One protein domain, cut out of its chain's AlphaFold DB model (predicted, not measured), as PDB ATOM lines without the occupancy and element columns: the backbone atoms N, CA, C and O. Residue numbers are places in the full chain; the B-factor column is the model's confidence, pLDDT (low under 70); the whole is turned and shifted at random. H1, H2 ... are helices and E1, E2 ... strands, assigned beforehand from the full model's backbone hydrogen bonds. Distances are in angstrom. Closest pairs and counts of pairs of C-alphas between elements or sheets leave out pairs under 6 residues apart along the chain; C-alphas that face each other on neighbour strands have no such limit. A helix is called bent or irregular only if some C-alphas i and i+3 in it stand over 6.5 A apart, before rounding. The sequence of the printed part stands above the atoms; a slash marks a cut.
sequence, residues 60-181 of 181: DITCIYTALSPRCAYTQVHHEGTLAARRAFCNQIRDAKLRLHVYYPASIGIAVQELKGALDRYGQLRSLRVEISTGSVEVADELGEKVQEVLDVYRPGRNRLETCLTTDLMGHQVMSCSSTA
ATOM      1  N   ASP A  60      -6.424  17.384 -34.132       64.81
ATOM      2  CA  ASP A  60      -6.033  16.146 -34.753       64.81
ATOM      3  C   ASP A  60      -6.403  16.291 -36.225       64.81
ATOM      4  O   ASP A  60      -7.579  16.257 -36.600       64.81
ATOM      5  N   ILE A  61      -5.403  16.586 -37.048       67.06
ATOM      6  CA  ILE A  61      -5.619  16.782 -38.478       67.06
ATOM      7  C   ILE A  61      -5.555  15.400 -39.106       67.06
ATOM      8  O   ILE A  61      -4.477  14.830 -39.235       67.06
ATOM      9  N   THR A  62      -6.711  14.843 -39.456       68.31
ATOM     10  CA  THR A  62      -6.788  13.538 -40.113       68.31
ATOM     11  C   THR A  62      -7.040  13.740 -41.600       68.31
ATOM     12  O   THR A  62      -8.133  14.126 -42.018       68.31
ATOM     13  N   CYS A  63      -6.023  13.461 -42.408       67.12
ATOM     14  CA  CYS A  63      -6.113  13.540 -43.858       67.12
ATOM     15  C   CYS A  63      -6.209  12.132 -44.446       67.12
ATOM     16  O   CYS A  63      -5.319  11.308 -44.228       67.12
ATOM     17  N   ILE A  64      -7.279  11.858 -45.195       70.69
ATOM     18  CA  ILE A  64      -7.516  10.560 -45.834       70.69
ATOM     19  C   ILE A  64      -7.376  10.706 -47.347       70.69
ATOM     20  O   ILE A  64      -8.149  11.420 -47.990       70.69
ATOM     21  N   TYR A  65      -6.404   9.997 -47.916       70.88
ATOM     22  CA  TYR A  65      -6.097  10.001 -49.340       70.88
ATOM     23  C   TYR A  65      -6.327   8.611 -49.941       70.88
ATOM     24  O   TYR A  65      -5.494   7.705 -49.838       70.88
ATOM     25  N   THR A  66      -7.493   8.447 -50.565       60.22
ATOM     26  CA  THR A  66      -7.944   7.212 -51.228       60.22
ATOM     27  C   THR A  66      -8.097   7.422 -52.741       60.22
ATOM     28  O   THR A  66      -8.133   8.562 -53.198       60.22
ATOM     29  N   ALA A  67      -8.217   6.342 -53.524       52.97
ATOM     30  CA  ALA A  67      -8.295   6.391 -54.985       52.97
ATOM     31  C   ALA A  67      -9.398   7.321 -55.505       52.97
ATOM     32  O   ALA A  67     -10.468   7.443 -54.905       52.97
ATOM     33  N   LEU A  68      -9.128   7.882 -56.690       50.59
ATOM     34  CA  LEU A  68     -10.014   8.705 -57.515       50.59
ATOM     35  C   LEU A  68     -11.242   7.911 -57.999       50.59
ATOM     36  O   LEU A  68     -11.394   7.605 -59.178       50.59
ATOM     37  N   SER A  69     -12.153   7.588 -57.089       44.22
ATOM     38  CA  SER A  69     -13.565   7.473 -57.434       44.22
ATOM     39  C   SER A  69     -14.156   8.884 -57.390       44.22
ATOM     40  O   SER A  69     -13.925   9.588 -56.405       44.22
ATOM     41  N   PRO A  70     -14.968   9.317 -58.372       43.84
ATOM     42  CA  PRO A  70     -15.632  10.625 -58.346       43.84
ATOM     43  C   PRO A  70     -16.578  10.819 -57.141       43.84
ATOM     44  O   PRO A  70     -17.105  11.909 -56.945       43.84
ATOM     45  N   ARG A  71     -16.795   9.778 -56.322       39.72
ATOM     46  CA  ARG A  71     -17.551   9.824 -55.059       39.72
ATOM     47  C   ARG A  71     -16.682   9.910 -53.801       39.72
ATOM     48  O   ARG A  71     -17.213  10.217 -52.740       39.72
ATOM     49  N   CYS A  72     -15.380   9.662 -53.911       42.16
ATOM     50  CA  CYS A  72     -14.416   9.799 -52.822       42.16
ATOM     51  C   CYS A  72     -13.521  11.000 -53.123       42.16
ATOM     52  O   CYS A  72     -12.322  10.871 -53.353       42.16
ATOM     53  N   ALA A  73     -14.132  12.186 -53.170       37.12
ATOM     54  CA  ALA A  73     -13.376  13.420 -53.050       37.12
ATOM     55  C   ALA A  73     -12.595  13.357 -51.732       37.12
ATOM     56  O   ALA A  73     -13.169  12.965 -50.712       37.12
ATOM     57  N   TYR A  74     -11.306  13.706 -51.784       40.41
ATOM     58  CA  TYR A  74     -10.427  13.914 -50.634       40.41
ATOM     59  C   TYR A  74     -11.234  14.397 -49.432       40.41
ATOM     60  O   TYR A  74     -11.650  15.555 -49.376       40.41
ATOM     61  N   THR A  75     -11.539  13.493 -48.502       38.69
ATOM     62  CA  THR A  75     -12.311  13.881 -47.328       38.69
ATOM     63  C   THR A  75     -11.292  14.408 -46.344       38.69
ATOM     64  O   THR A  75     -10.752  13.687 -45.508       38.69
ATOM     65  N   GLN A  76     -10.955  15.678 -46.529       43.41
ATOM     66  CA  GLN A  76     -10.172  16.433 -45.579       43.41
ATOM     67  C   GLN A  76     -11.075  16.673 -44.369       43.41
ATOM     68  O   GLN A  76     -11.830  17.644 -44.314       43.41
ATOM     69  N   VAL A  77     -11.068  15.739 -43.418       40.41
ATOM     70  CA  VAL A  77     -11.730  15.954 -42.133       40.41
ATOM     71  C   VAL A  77     -10.788  16.807 -41.296       40.41
ATOM     72  O   VAL A  77     -10.062  16.332 -40.426       40.41
ATOM     73  N   HIS A  78     -10.796  18.106 -41.580       45.94
ATOM     74  CA  HIS A  78     -10.272  19.083 -40.642       45.94
ATOM     75  C   HIS A  78     -11.208  19.120 -39.444       45.94
ATOM     76  O   HIS A  78     -12.261  19.757 -39.494       45.94
ATOM     77  N   HIS A  79     -10.811  18.520 -38.325       46.38
ATOM     78  CA  HIS A  79     -11.344  18.939 -37.029       46.38
ATOM     79  C   HIS A  79     -10.704  20.269 -36.604       46.38
ATOM     80  O   HIS A  79     -10.158  20.443 -35.519       46.38
ATOM     81  N   GLU A  80     -10.803  21.267 -37.479       50.19
ATOM     82  CA  GLU A  80     -10.507  22.644 -37.144       50.19
ATOM     83  C   GLU A  80     -11.757  23.246 -36.502       50.19
ATOM     84  O   GLU A  80     -12.704  23.663 -37.167       50.19
ATOM     85  N   GLY A  81     -11.783  23.282 -35.168       50.72
ATOM     86  CA  GLY A  81     -12.746  24.122 -34.461       50.72
ATOM     87  C   GLY A  81     -12.656  25.571 -34.960       50.72
ATOM     88  O   GLY A  81     -11.604  26.015 -35.419       50.72
ATOM     89  N   THR A  82     -13.734  26.346 -34.816       54.22
ATOM     90  CA  THR A  82     -13.908  27.739 -35.296       54.22
ATOM     91  C   THR A  82     -12.753  28.704 -34.950       54.22
ATOM     92  O   THR A  82     -12.653  29.805 -35.493       54.22
ATOM     93  N   LEU A  83     -11.886  28.325 -34.008       55.03
ATOM     94  CA  LEU A  83     -10.727  29.081 -33.543       55.03
ATOM     95  C   LEU A  83      -9.476  28.900 -34.423       55.03
ATOM     96  O   LEU A  83      -8.664  29.822 -34.481       55.03
ATOM     97  N   ALA A  84      -9.339  27.786 -35.151       58.25
ATOM     98  CA  ALA A  84      -8.208  27.526 -36.052       58.25
ATOM     99  C   ALA A  84      -8.207  28.425 -37.307       58.25
ATOM    100  O   ALA A  84      -7.157  28.686 -37.884       58.25
ATOM    101  N   ALA A  85      -9.347  29.039 -37.649       61.00
ATOM    102  CA  ALA A  85      -9.428  30.078 -38.680       61.00
ATOM    103  C   ALA A  85      -8.724  31.400 -38.286       61.00
ATOM    104  O   ALA A  85      -8.651  32.337 -39.081       61.00
ATOM    105  N   ARG A  86      -8.237  31.533 -37.041       66.12
ATOM    106  CA  ARG A  86      -7.659  32.779 -36.520       66.12
ATOM    107  C   ARG A  86      -6.163  32.641 -36.270       66.12
ATOM    108  O   ARG A  86      -5.737  31.988 -35.323       66.12
ATOM    109  N   ARG A  87      -5.363  33.422 -37.000       67.44
ATOM    110  CA  ARG A  87      -3.892  33.466 -36.870       67.44
ATOM    111  C   ARG A  87      -3.394  33.682 -35.433       67.44
ATOM    112  O   ARG A  87      -2.450  33.031 -35.000       67.44
ATOM    113  N   ALA A  88      -4.051  34.554 -34.662       67.38
ATOM    114  CA  ALA A  88      -3.693  34.815 -33.262       67.38
ATOM    115  C   ALA A  88      -3.870  33.591 -32.346       67.38
ATOM    116  O   ALA A  88      -3.193  33.490 -31.325       67.38
ATOM    117  N   PHE A  89      -4.777  32.682 -32.703       70.31
ATOM    118  CA  PHE A  89      -5.000  31.429 -31.999       70.31
ATOM    119  C   PHE A  89      -4.002  30.358 -32.456       70.31
ATOM    120  O   PHE A  89      -3.379  29.721 -31.612       70.31
ATOM    121  N   CYS A  90      -3.754  30.238 -33.765       72.44
ATOM    122  CA  CYS A  90      -2.737  29.331 -34.313       72.44
ATOM    123  C   CYS A  90      -1.343  29.611 -33.733       72.44
ATOM    124  O   CYS A  90      -0.626  28.687 -33.366       72.44
ATOM    125  N   ASN A  91      -1.008  30.886 -33.516       73.06
ATOM    126  CA  ASN A  91       0.233  31.301 -32.856       73.06
ATOM    127  C   ASN A  91       0.338  30.885 -31.381       73.06
ATOM    128  O   ASN A  91       1.405  31.051 -30.785       73.06
ATOM    129  N   GLN A  92      -0.739  30.404 -30.756       73.69
ATOM    130  CA  GLN A  92      -0.732  29.879 -29.388       73.69
ATOM    131  C   GLN A  92      -0.716  28.352 -29.326       73.69
ATOM    132  O   GLN A  92      -0.396  27.818 -28.267       73.69
ATOM    133  N   ILE A  93      -0.981  27.665 -30.440       75.81
ATOM    134  CA  ILE A  93      -0.761  26.225 -30.535       75.81
ATOM    135  C   ILE A  93       0.740  25.966 -30.382       75.81
ATOM    136  O   ILE A  93       1.577  26.610 -31.020       75.81
ATOM    137  N   ARG A  94       1.078  25.081 -29.447       77.62
ATOM    138  CA  ARG A  94       2.451  24.645 -29.171       77.62
ATOM    139  C   ARG A  94       2.646  23.181 -29.537       77.62
ATOM    140  O   ARG A  94       3.740  22.826 -29.941       77.62
ATOM    141  N   ASP A  95       1.587  22.387 -29.494       77.75
ATOM    142  CA  ASP A  95       1.643  20.960 -29.774       77.75
ATOM    143  C   ASP A  95       0.549  20.607 -30.784       77.75
ATOM    144  O   ASP A  95      -0.594  21.057 -30.628       77.75
ATOM    145  N   ALA A  96       0.886  19.824 -31.809       78.06
ATOM    146  CA  ALA A  96      -0.047  19.378 -32.845       78.06
ATOM    147  C   ALA A  96       0.150  17.897 -33.186       78.06
ATOM    148  O   ALA A  96       1.260  17.363 -33.099       78.06
ATOM    149  N   LYS A  97      -0.943  17.251 -33.603       80.31
ATOM    150  CA  LYS A  97      -0.944  15.880 -34.107       80.31
ATOM    151  C   LYS A  97      -1.522  15.859 -35.524       80.31
ATOM    152  O   LYS A  97      -2.646  16.301 -35.747       80.31
ATOM    153  N   LEU A  98      -0.744  15.345 -36.469       81.56
ATOM    154  CA  LEU A  98      -1.122  15.171 -37.866       81.56
ATOM    155  C   LEU A  98      -1.165  13.676 -38.180       81.56
ATOM    156  O   LEU A  98      -0.170  12.982 -37.986       81.56
ATOM    157  N   ARG A  99      -2.305  13.187 -38.666       82.06
ATOM    158  CA  ARG A  99      -2.490  11.812 -39.133       82.06
ATOM    159  C   ARG A  99      -2.690  11.802 -40.642       82.06
ATOM    160  O   ARG A  99      -3.653  12.375 -41.153       82.06
ATOM    161  N   LEU A 100      -1.785  11.149 -41.358       81.81
ATOM    162  CA  LEU A 100      -1.789  11.033 -42.811       81.81
ATOM    163  C   LEU A 100      -2.128   9.593 -43.196       81.81
ATOM    164  O   LEU A 100      -1.304   8.698 -43.039       81.81
ATOM    165  N   HIS A 101      -3.325   9.367 -43.727       83.06
ATOM    166  CA  HIS A 101      -3.733   8.072 -44.268       83.06
ATOM    167  C   HIS A 101      -3.554   8.084 -45.787       83.06
ATOM    168  O   HIS A 101      -4.412   8.597 -46.507       83.06
ATOM    169  N   VAL A 102      -2.432   7.561 -46.281       81.62
ATOM    170  CA  VAL A 102      -2.055   7.609 -47.702       81.62
ATOM    171  C   VAL A 102      -1.991   6.198 -48.265       81.62
ATOM    172  O   VAL A 102      -1.082   5.431 -47.966       81.62
ATOM    173  N   TYR A 103      -2.957   5.851 -49.111       80.19
ATOM    174  CA  TYR A 103      -3.041   4.505 -49.687       80.19
ATOM    175  C   TYR A 103      -2.484   4.408 -51.109       80.19
ATOM    176  O   TYR A 103      -2.280   3.302 -51.602       80.19
ATOM    177  N   TYR A 104      -2.231   5.546 -51.766       80.88
ATOM    178  CA  TYR A 104      -1.866   5.604 -53.181       80.88
ATOM    179  C   TYR A 104      -0.631   6.488 -53.401       80.88
ATOM    180  O   TYR A 104      -0.624   7.618 -52.903       80.88
ATOM    181  N   PRO A 105       0.356   6.045 -54.208       82.56
ATOM    182  CA  PRO A 105       1.564   6.826 -54.495       82.56
ATOM    183  C   PRO A 105       1.266   8.226 -55.051       82.56
ATOM    184  O   PRO A 105       1.850   9.222 -54.632       82.56
ATOM    185  N   ALA A 106       0.259   8.340 -55.924       82.50
ATOM    186  CA  ALA A 106      -0.147   9.614 -56.522       82.50
ATOM    187  C   ALA A 106      -0.595  10.677 -55.495       82.50
ATOM    188  O   ALA A 106      -0.597  11.868 -55.800       82.50
ATOM    189  N   SER A 107      -0.974  10.271 -54.280       82.56
ATOM    190  CA  SER A 107      -1.422  11.181 -53.222       82.56
ATOM    191  C   SER A 107      -0.306  11.640 -52.278       82.56
ATOM    192  O   SER A 107      -0.542  12.538 -51.469       82.56
ATOM    193  N   ILE A 108       0.906  11.086 -52.398       84.88
ATOM    194  CA  ILE A 108       2.056  11.434 -51.549       84.88
ATOM    195  C   ILE A 108       2.346  12.936 -51.614       84.88
ATOM    196  O   ILE A 108       2.490  13.588 -50.582       84.88
ATOM    197  N   GLY A 109       2.353  13.522 -52.817       83.19
ATOM    198  CA  GLY A 109       2.614  14.954 -52.992       83.19
ATOM    199  C   GLY A 109       1.622  15.852 -52.242       83.19
ATOM    200  O   GLY A 109       2.023  16.858 -51.661       83.19
ATOM    201  N   ILE A 110       0.346  15.462 -52.197       82.06
ATOM    202  CA  ILE A 110      -0.708  16.216 -51.505       82.06
ATOM    203  C   ILE A 110      -0.542  16.084 -49.986       82.06
ATOM    204  O   ILE A 110      -0.624  17.079 -49.271       82.06
ATOM    205  N   ALA A 111      -0.242  14.880 -49.492       83.00
ATOM    206  CA  ALA A 111       0.020  14.645 -48.071       83.00
ATOM    207  C   ALA A 111       1.203  15.485 -47.556       83.00
ATOM    208  O   ALA A 111       1.124  16.109 -46.497       83.00
ATOM    209  N   VAL A 112       2.273  15.575 -48.350       86.50
ATOM    210  CA  VAL A 112       3.447  16.403 -48.044       86.50
ATOM    211  C   VAL A 112       3.107  17.899 -48.068       86.50
ATOM    212  O   VAL A 112       3.594  18.657 -47.227       86.50
ATOM    213  N   GLN A 113       2.263  18.353 -48.999       83.88
ATOM    214  CA  GLN A 113       1.800  19.745 -49.029       83.88
ATOM    215  C   GLN A 113       0.955  20.110 -47.802       83.88
ATOM    216  O   GLN A 113       1.120  21.203 -47.265       83.88
ATOM    217  N   GLU A 114       0.108  19.202 -47.316       82.12
ATOM    218  CA  GLU A 114      -0.673  19.425 -46.093       82.12
ATOM    219  C   GLU A 114       0.213  19.518 -44.847       82.12
ATOM    220  O   GLU A 114       0.003  20.400 -44.014       82.12
ATOM    221  N   LEU A 115       1.264  18.693 -44.748       84.62
ATOM    222  CA  LEU A 115       2.266  18.829 -43.687       84.62
ATOM    223  C   LEU A 115       2.926  20.216 -43.714       84.62
ATOM    224  O   LEU A 115       2.985  20.885 -42.680       84.62
ATOM    225  N   LYS A 116       3.374  20.680 -44.889       85.81
ATOM    226  CA  LYS A 116       3.948  22.030 -45.050       85.81
ATOM    227  C   LYS A 116       2.948  23.113 -44.643       85.81
ATOM    228  O   LYS A 116       3.280  23.998 -43.861       85.81
ATOM    229  N   GLY A 117       1.701  22.997 -45.096       81.25
ATOM    230  CA  GLY A 117       0.630  23.925 -44.745       81.25
ATOM    231  C   GLY A 117       0.347  23.979 -43.241       81.25
ATOM    232  O   GLY A 117       0.135  25.066 -42.702       81.25
ATOM    233  N   ALA A 118       0.378  22.841 -42.544       79.31
ATOM    234  CA  ALA A 118       0.221  22.782 -41.092       79.31
ATOM    235  C   ALA A 118       1.402  23.449 -40.367       79.31
ATOM    236  O   ALA A 118       1.194  24.271 -39.472       79.31
ATOM    237  N   LEU A 119       2.631  23.151 -40.788       81.75
ATOM    238  CA  LEU A 119       3.851  23.760 -40.254       81.75
ATOM    239  C   LEU A 119       3.869  25.290 -40.433       81.75
ATOM    240  O   LEU A 119       4.228  26.020 -39.505       81.75
ATOM    241  N   ASP A 120       3.417  25.793 -41.581       82.31
ATOM    242  CA  ASP A 120       3.308  27.232 -41.846       82.31
ATOM    243  C   ASP A 120       2.181  27.887 -41.032       82.31
ATOM    244  O   ASP A 120       2.325  28.993 -40.497       82.31
ATOM    245  N   ARG A 121       1.040  27.197 -40.905       78.38
ATOM    246  CA  ARG A 121      -0.140  27.684 -40.174       78.38
ATOM    247  C   ARG A 121       0.122  27.796 -38.675       78.38
ATOM    248  O   ARG A 121      -0.327  28.763 -38.053       78.38
ATOM    249  N   TYR A 122       0.855  26.846 -38.099       79.38
ATOM    250  CA  TYR A 122       1.185  26.797 -36.674       79.38
ATOM    251  C   TYR A 122       2.665  27.141 -36.429       79.38
ATOM    252  O   TYR A 122       3.398  26.399 -35.788       79.38
ATOM    253  N   GLY A 123       3.126  28.312 -36.879       72.88
ATOM    254  CA  GLY A 123       4.539  28.735 -36.800       72.88
ATOM    255  C   GLY A 123       5.135  28.971 -35.395       72.88
ATOM    256  O   GLY A 123       6.113  29.704 -35.247       72.88
ATOM    257  N   GLN A 124       4.529  28.434 -34.334       78.38
ATOM    258  CA  GLN A 124       5.031  28.477 -32.957       78.38
ATOM    259  C   GLN A 124       5.026  27.091 -32.286       78.38
ATOM    260  O   GLN A 124       5.066  27.014 -31.055       78.38
ATOM    261  N   LEU A 125       4.966  26.012 -33.070       79.38
ATOM    262  CA  LEU A 125       5.034  24.645 -32.556       79.38
ATOM    263  C   LEU A 125       6.336  24.392 -31.771       79.38
ATOM    264  O   LEU A 125       7.400  24.942 -32.056       79.38
ATOM    265  N   ARG A 126       6.200  23.569 -30.738       78.81
ATOM    266  CA  ARG A 126       7.235  22.965 -29.891       78.81
ATOM    267  C   ARG A 126       7.240  21.449 -30.060       78.81
ATOM    268  O   ARG A 126       8.295  20.838 -30.011       78.81
ATOM    269  N   SER A 127       6.076  20.850 -30.290       80.06
ATOM    270  CA  SER A 127       5.953  19.429 -30.595       80.06
ATOM    271  C   SER A 127       5.036  19.226 -31.796       80.06
ATOM    272  O   SER A 127       3.957  19.819 -31.881       80.06
ATOM    273  N   LEU A 128       5.463  18.381 -32.731       82.94
ATOM    274  CA  LEU A 128       4.640  17.911 -33.834       82.94
ATOM    275  C   LEU A 128       4.737  16.390 -33.906       82.94
ATOM    276  O   LEU A 128       5.791  15.829 -34.188       82.94
ATOM    277  N   ARG A 129       3.612  15.708 -33.722       83.69
ATOM    278  CA  ARG A 129       3.526  14.274 -33.995       83.69
ATOM    279  C   ARG A 129       2.920  14.053 -35.373       83.69
ATOM    280  O   ARG A 129       1.816  14.532 -35.623       83.69
ATOM    281  N   VAL A 130       3.622  13.318 -36.229       83.81
ATOM    282  CA  VAL A 130       3.149  12.902 -37.550       83.81
ATOM    283  C   VAL A 130       2.972  11.385 -37.543       83.81
ATOM    284  O   VAL A 130       3.927  10.625 -37.439       83.81
ATOM    285  N   GLU A 131       1.730  10.933 -37.634       84.19
ATOM    286  CA  GLU A 131       1.390   9.518 -37.764       84.19
ATOM    287  C   GLU A 131       0.986   9.256 -39.211       84.19
ATOM    288  O   GLU A 131       0.058   9.868 -39.733       84.19
ATOM    289  N   ILE A 132       1.703   8.368 -39.876       83.31
ATOM    290  CA  ILE A 132       1.454   7.932 -41.238       83.31
ATOM    291  C   ILE A 132       0.826   6.544 -41.180       83.31
ATOM    292  O   ILE A 132       1.334   5.641 -40.524       83.31
ATOM    293  N   SER A 133      -0.249   6.351 -41.928       83.62
ATOM    294  CA  SER A 133      -0.860   5.050 -42.149       83.62
ATOM    295  C   SER A 133      -0.982   4.806 -43.647       83.62
ATOM    296  O   SER A 133      -1.558   5.624 -44.366       83.62
ATOM    297  N   THR A 134      -0.435   3.694 -44.131       82.06
ATOM    298  CA  THR A 134      -0.457   3.351 -45.557       82.06
ATOM    299  C   THR A 134      -0.898   1.908 -45.783       82.06
ATOM    300  O   THR A 134      -0.975   1.086 -44.865       82.06
ATOM    301  N   GLY A 135      -1.226   1.607 -47.041       79.81
ATOM    302  CA  GLY A 135      -1.557   0.251 -47.478       79.81
ATOM    303  C   GLY A 135      -0.393  -0.522 -48.104       79.81
ATOM    304  O   GLY A 135      -0.571  -1.685 -48.451       79.81
ATOM    305  N   SER A 136       0.774   0.098 -48.302       81.44
ATOM    306  CA  SER A 136       1.910  -0.537 -48.982       81.44
ATOM    307  C   SER A 136       3.251   0.004 -48.490       81.44
ATOM    308  O   SER A 136       3.339   1.153 -48.052       81.44
ATOM    309  N   VAL A 137       4.283  -0.842 -48.575       81.75
ATOM    310  CA  VAL A 137       5.649  -0.524 -48.129       81.75
ATOM    311  C   VAL A 137       6.256   0.569 -49.007       81.75
ATOM    312  O   VAL A 137       6.791   1.533 -48.488       81.75
ATOM    313  N   GLU A 138       6.067   0.490 -50.324       83.69
ATOM    314  CA  GLU A 138       6.548   1.502 -51.275       83.69
ATOM    315  C   GLU A 138       6.035   2.911 -50.932       83.69
ATOM    316  O   GLU A 138       6.806   3.864 -50.862       83.69
ATOM    317  N   VAL A 139       4.736   3.035 -50.632       82.50
ATOM    318  CA  VAL A 139       4.147   4.314 -50.209       82.50
ATOM    319  C   VAL A 139       4.658   4.734 -48.832       82.50
ATOM    320  O   VAL A 139       4.823   5.925 -48.595       82.50
ATOM    321  N   ALA A 140       4.887   3.785 -47.920       82.75
ATOM    322  CA  ALA A 140       5.430   4.068 -46.593       82.75
ATOM    323  C   ALA A 140       6.855   4.637 -46.665       82.75
ATOM    324  O   ALA A 140       7.127   5.636 -45.998       82.75
ATOM    325  N   ASP A 141       7.719   4.047 -47.490       84.56
ATOM    326  CA  ASP A 141       9.112   4.462 -47.650       84.56
ATOM    327  C   ASP A 141       9.196   5.843 -48.312       84.56
ATOM    328  O   ASP A 141       9.769   6.769 -47.739       84.56
ATOM    329  N   GLU A 142       8.539   6.026 -49.466       88.62
ATOM    330  CA  GLU A 142       8.578   7.297 -50.201       88.62
ATOM    331  C   GLU A 142       7.942   8.445 -49.397       88.62
ATOM    332  O   GLU A 142       8.453   9.570 -49.368       88.62
ATOM    333  N   LEU A 143       6.811   8.191 -48.731       86.12
ATOM    334  CA  LEU A 143       6.163   9.204 -47.902       86.12
ATOM    335  C   LEU A 143       6.977   9.502 -46.642       86.12
ATOM    336  O   LEU A 143       7.063  10.664 -46.250       86.12
ATOM    337  N   GLY A 144       7.565   8.479 -46.017       84.06
ATOM    338  CA  GLY A 144       8.426   8.627 -44.849       84.06
ATOM    339  C   GLY A 144       9.642   9.499 -45.152       84.06
ATOM    340  O   GLY A 144       9.896  10.452 -44.416       84.06
ATOM    341  N   GLU A 145      10.325   9.237 -46.270       86.50
ATOM    342  CA  GLU A 145      11.461  10.032 -46.746       86.50
ATOM    343  C   GLU A 145      11.054  11.490 -46.984       86.50
ATOM    344  O   GLU A 145      11.616  12.399 -46.376       86.50
ATOM    345  N   LYS A 146       9.999  11.734 -47.770       89.00
ATOM    346  CA  LYS A 146       9.544  13.102 -48.072       89.00
ATOM    347  C   LYS A 146       9.057  13.865 -46.845       89.00
ATOM    348  O   LYS A 146       9.223  15.082 -46.765       89.00
ATOM    349  N   VAL A 147       8.416  13.186 -45.896       86.94
ATOM    350  CA  VAL A 147       8.028  13.803 -44.623       86.94
ATOM    351  C   VAL A 147       9.271  14.163 -43.821       86.94
ATOM    352  O   VAL A 147       9.350  15.286 -43.327       86.94
ATOM    353  N   GLN A 148      10.257  13.267 -43.743       83.62
ATOM    354  CA  GLN A 148      11.511  13.536 -43.046       83.62
ATOM    355  C   GLN A 148      12.265  14.714 -43.674       83.62
ATOM    356  O   GLN A 148      12.662  15.618 -42.947       83.62
ATOM    357  N   GLU A 149      12.360  14.786 -45.004       87.31
ATOM    358  CA  GLU A 149      12.960  15.923 -45.715       87.31
ATOM    359  C   GLU A 149      12.299  17.255 -45.338       87.31
ATOM    360  O   GLU A 149      12.975  18.259 -45.096       87.31
ATOM    361  N   VAL A 150      10.964  17.285 -45.268       87.94
ATOM    362  CA  VAL A 150      10.234  18.488 -44.850       87.94
ATOM    363  C   VAL A 150      10.563  18.859 -43.411       87.94
ATOM    364  O   VAL A 150      10.773  20.038 -43.131       87.94
ATOM    365  N   LEU A 151      10.615  17.879 -42.510       82.62
ATOM    366  CA  LEU A 151      10.914  18.105 -41.098       82.62
ATOM    367  C   LEU A 151      12.368  18.548 -40.873       82.62
ATOM    368  O   LEU A 151      12.598  19.426 -40.047       82.62
ATOM    369  N   ASP A 152      13.327  18.020 -41.633       80.81
ATOM    370  CA  ASP A 152      14.751  18.365 -41.527       80.81
ATOM    371  C   ASP A 152      15.041  19.793 -42.011       80.81
ATOM    372  O   ASP A 152      15.871  20.514 -41.442       80.81
ATOM    373  N   VAL A 153      14.343  20.226 -43.066       80.88
ATOM    374  CA  VAL A 153      14.426  21.599 -43.584       80.88
ATOM    375  C   VAL A 153      13.675  22.572 -42.680       80.88
ATOM    376  O   VAL A 153      14.078  23.732 -42.532       80.88
ATOM    377  N   TYR A 154      12.583  22.124 -42.060       75.38
ATOM    378  CA  TYR A 154      11.790  22.958 -41.175       75.38
ATOM    379  C   TYR A 154      12.517  23.185 -39.847       75.38
ATOM    380  O   TYR A 154      12.421  22.407 -38.904       75.38
ATOM    381  N   ARG A 155      13.227  24.311 -39.753       65.38
ATOM    382  CA  ARG A 155      13.816  24.791 -38.500       65.38
ATOM    383  C   ARG A 155      12.892  25.819 -37.853       65.38
ATOM    384  O   ARG A 155      12.860  26.967 -38.310       65.38
ATOM    385  N   PRO A 156      12.158  25.476 -36.784       58.00
ATOM    386  CA  PRO A 156      11.399  26.478 -36.064       58.00
ATOM    387  C   PRO A 156      12.360  27.459 -35.396       58.00
ATOM    388  O   PRO A 156      13.374  27.094 -34.801       58.00
ATOM    389  N   GLY A 157      12.032  28.746 -35.458       53.81
ATOM    390  CA  GLY A 157      12.752  29.747 -34.683       53.81
ATOM    391  C   GLY A 157      12.648  29.452 -33.179       53.81
ATOM    392  O   GLY A 157      11.549  29.331 -32.642       53.81
ATOM    393  N   ARG A 158      13.799  29.400 -32.494       50.03
ATOM    394  CA  ARG A 158      13.997  29.348 -31.024       50.03
ATOM    395  C   ARG A 158      13.437  28.152 -30.233       50.03
ATOM    396  O   ARG A 158      13.885  27.977 -29.104       50.03
ATOM    397  N   ASN A 159      12.515  27.347 -30.755       54.12
ATOM    398  CA  ASN A 159      11.958  26.194 -30.038       54.12
ATOM    399  C   ASN A 159      12.495  24.890 -30.634       54.12
ATOM    400  O   ASN A 159      12.429  24.718 -31.845       54.12
ATOM    401  N   ARG A 160      12.975  23.981 -29.778       62.78
ATOM    402  CA  ARG A 160      13.304  22.602 -30.160       62.78
ATOM    403  C   ARG A 160      12.008  21.917 -30.592       62.78
ATOM    404  O   ARG A 160      11.087  21.866 -29.775       62.78
ATOM    405  N   LEU A 161      11.910  21.484 -31.846       66.56
ATOM    406  CA  LEU A 161      10.732  20.779 -32.345       66.56
ATOM    407  C   LEU A 161      10.939  19.290 -32.134       66.56
ATOM    408  O   LEU A 161      11.799  18.666 -32.753       66.56
ATOM    409  N   GLU A 162      10.131  18.724 -31.249       69.00
ATOM    410  CA  GLU A 162      10.056  17.278 -31.108       69.00
ATOM    411  C   GLU A 162       9.150  16.738 -32.207       69.00
ATOM    412  O   GLU A 162       7.944  16.995 -32.208       69.00
ATOM    413  N   THR A 163       9.753  16.015 -33.147       64.75
ATOM    414  CA  THR A 163       9.050  15.329 -34.222       64.75
ATOM    415  C   THR A 163       9.013  13.838 -33.938       64.75
ATOM    416  O   THR A 163      10.012  13.226 -33.557       64.75
ATOM    417  N   CYS A 164       7.838  13.241 -34.081       69.44
ATOM    418  CA  CYS A 164       7.676  11.799 -33.988       69.44
ATOM    419  C   CYS A 164       6.951  11.333 -35.238       69.44
ATOM    420  O   CYS A 164       5.803  11.724 -35.446       69.44
ATOM    421  N   LEU A 165       7.651  10.544 -36.046       69.25
ATOM    422  CA  LEU A 165       7.137   9.869 -37.220       69.25
ATOM    423  C   LEU A 165       6.800   8.434 -36.835       69.25
ATOM    424  O   LEU A 165       7.675   7.695 -36.388       69.25
ATOM    425  N   THR A 166       5.541   8.048 -36.990       73.31
ATOM    426  CA  THR A 166       5.117   6.651 -36.839       73.31
ATOM    427  C   THR A 166       4.505   6.190 -38.143       73.31
ATOM    428  O   THR A 166       3.596   6.857 -38.620       73.31
ATOM    429  N   THR A 167       4.987   5.089 -38.707       72.25
ATOM    430  CA  THR A 167       4.453   4.535 -39.953       72.25
ATOM    431  C   THR A 167       3.803   3.189 -39.683       72.25
ATOM    432  O   THR A 167       4.485   2.234 -39.303       72.25
ATOM    433  N   ASP A 168       2.495   3.121 -39.916       74.69
ATOM    434  CA  ASP A 168       1.683   1.918 -39.769       74.69
ATOM    435  C   ASP A 168       1.274   1.374 -41.141       74.69
ATOM    436  O   ASP A 168       0.656   2.072 -41.949       74.69
ATOM    437  N   LEU A 169       1.550   0.094 -41.379       70.94
ATOM    438  CA  LEU A 169       1.123  -0.631 -42.568       70.94
ATOM    439  C   LEU A 169      -0.001  -1.590 -42.186       70.94
ATOM    440  O   LEU A 169       0.215  -2.551 -41.451       70.94
ATOM    441  N   MET A 170      -1.223  -1.306 -42.644       67.00
ATOM    442  CA  MET A 170      -2.418  -2.109 -42.320       67.00
ATOM    443  C   MET A 170      -2.619  -2.376 -40.810       67.00
ATOM    444  O   MET A 170      -3.110  -3.430 -40.419       67.00
ATOM    445  N   GLY A 171      -2.243  -1.422 -39.951       59.81
ATOM    446  CA  GLY A 171      -2.379  -1.541 -38.493       59.81
ATOM    447  C   GLY A 171      -1.189  -2.189 -37.776       59.81
ATOM    448  O   GLY A 171      -1.253  -2.380 -36.564       59.81
ATOM    449  N   HIS A 172      -0.103  -2.493 -38.490       62.41
ATOM    450  CA  HIS A 172       1.169  -2.910 -37.902       62.41
ATOM    451  C   HIS A 172       2.201  -1.788 -37.999       62.41
ATOM    452  O   HIS A 172       2.474  -1.294 -39.089       62.41
ATOM    453  N   GLN A 173       2.789  -1.408 -36.866       64.19
ATOM    454  CA  GLN A 173       3.828  -0.382 -36.808       64.19
ATOM    455  C   GLN A 173       5.121  -0.913 -37.440       64.19
ATOM    456  O   GLN A 173       5.684  -1.901 -36.968       64.19
ATOM    457  N   VAL A 174       5.576  -0.271 -38.516       63.75
ATOM    458  CA  VAL A 174       6.755  -0.689 -39.299       63.75
ATOM    459  C   VAL A 174       7.958   0.206 -39.014       63.75
ATOM    460  O   VAL A 174       9.092  -0.265 -39.026       63.75
ATOM    461  N   MET A 175       7.728   1.486 -38.703       62.72
ATOM    462  CA  MET A 175       8.802   2.443 -38.434       62.72
ATOM    463  C   MET A 175       8.392   3.457 -37.366       62.72
ATOM    464  O   MET A 175       7.265   3.952 -37.358       62.72
ATOM    465  N   SER A 176       9.319   3.777 -36.463       62.34
ATOM    466  CA  SER A 176       9.167   4.847 -35.480       62.34
ATOM    467  C   SER A 176      10.462   5.639 -35.400       62.34
ATOM    468  O   SER A 176      11.469   5.130 -34.911       62.34
ATOM    469  N   CYS A 177      10.429   6.893 -35.840       60.75
ATOM    470  CA  CYS A 177      11.559   7.809 -35.753       60.75
ATOM    471  C   CYS A 177      11.169   9.002 -34.883       60.75
ATOM    472  O   CYS A 177      10.205   9.709 -35.165       60.75
ATOM    473  N   SER A 178      11.917   9.226 -33.804       59.91
ATOM    474  CA  SER A 178      11.817  10.442 -33.000       59.91
ATOM    475  C   SER A 178      13.031  11.313 -33.281       59.91
ATOM    476  O   SER A 178      14.157  10.917 -32.975       59.91
ATOM    477  N   SER A 179      12.804  12.487 -33.852       56.91
ATOM    478  CA  SER A 179      13.832  13.483 -34.127       56.91
ATOM    479  C   SER A 179      13.579  14.700 -33.243       56.91
ATOM    480  O   SER A 179      12.445  15.155 -33.083       56.91
ATOM    481  N   THR A 180      14.641  15.228 -32.641       52.97
ATOM    482  CA  THR A 180      14.589  16.533 -31.986       52.97
ATOM    483  C   THR A 180      15.429  17.501 -32.800       52.97
ATOM    484  O   THR A 180      16.658  17.399 -32.753       52.97
ATOM    485  N   ALA A 181      14.773  18.397 -33.533       49.72
ATOM    486  CA  ALA A 181      15.419  19.479 -34.270       49.72
ATOM    487  C   ALA A 181      15.565  20.727 -33.391       49.72
ATOM    488  O   ALA A 181      14.612  21.034 -32.633       49.72
TER     489      ALA A 181
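Overview. This is residues 60 to 181 of the 181 residues of an uncharacterized protein of Dothistroma septosporum (strain NZE10 / CBS 128990) (UniProt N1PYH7). A twisted sheet of six strands forms a wall, with two long helices, H2 and H3, side by side over one face and the other face bare of named helices. The short helix H1 lies away from the sheet, in the stretch that leads from the edge strand E2 back to E3. The printed part has 122 residues with three named helices and six named strands, along the chain E1 E2 H1 E3 H2 E4 H3 E5 E6. The mixed sheet has the order E2, E1, E3, E4, E5, E6, and the class is mixed, helices and strands. The whole is compact, with a radius of gyration of the C-alphas of 14.3 A and spans of 39 by 31 by 22 A.

Along the chain. E1, residues 60 to 65, begins at C-alpha 60 at (-6.033, 16.146, -34.753) and is 15.8 A long. E2 is residues 75 to 78, 8.7 A, and H1 is residues 87 to 90, 5.0 A. E3, residues 95 to 102, measures 22.7 A. H2, residues 105 to 121, measures 25.4 A from C-alpha 105 at (1.564, 6.826, -54.495); it is only just irregular, with C-alphas 106 and 109 7.0 A apart. E4, residues 127 to 134, measures 22.9 A, and H3, residues 137 to 153, measures 24.2 A. E5, residues 162 to 169, measures 23.1 A, and E6, residues 172 to 180, measures 24.4 A, ending at C-alpha 180 at (14.589, 16.533, -31.986).

Arrangement. E1 and E2 form a hairpin, antiparallel at 170 degrees, with no backbone N and O within hydrogen-bond range across the pair. E1 and E3 are parallel at 14 degrees, with N 63 and O 99 2.9 A apart. E3, H2 and E4 make a strand-helix-strand unit, two parallel neighbour strands with a helix between, and so do E4, H3 and E5; both crossovers are right-handed. N 98 and O 129 are 2.8 A apart across E3 and E4, and N 130 and O 164 2.8 A across E4 and E5. E5 and E6 form an antiparallel hairpin at 167 degrees, with N 165 and O 177 2.8 A apart. H2 is over E1 and E3 at a height over the sheet of 9.1 A; its closest C-alphas to E3 are those of Ala 111 and Leu 100, 6.6 A. On the same face, in two layers, helices on one face of a sheet, H3 is over E4 and E5 at a height of 9.0 A; its closest C-alphas to E5 are those of Ala 140 and Thr 167, 6.7 A. H2 and H3 touch at a shallow tilt of 26 degrees, the same way, closest at the C-alphas of Pro 105 and Val 139, 5.6 A. H1 is not on the sheet; it is close to but not clearly touching H2, with the C-alphas of Cys 90 and Arg 121 6.6 A apart. In H3 every O i to N i+4 pair is within hydrogen-bond range, in H2 11 of 13, and H1 is too short for such a pair.

Size, cuts and confidence. The two C-alphas farthest apart are those of Pro 70 and Arg 158, 44.4 A. The printed part has no cut and no long link, and it ends at residue 181, the chain's last residue. The mean pLDDT of the printed part is 70.9, and it is under 70 in residues 60 to 63, 66 to 88, 155 to 165 and 170 to 181.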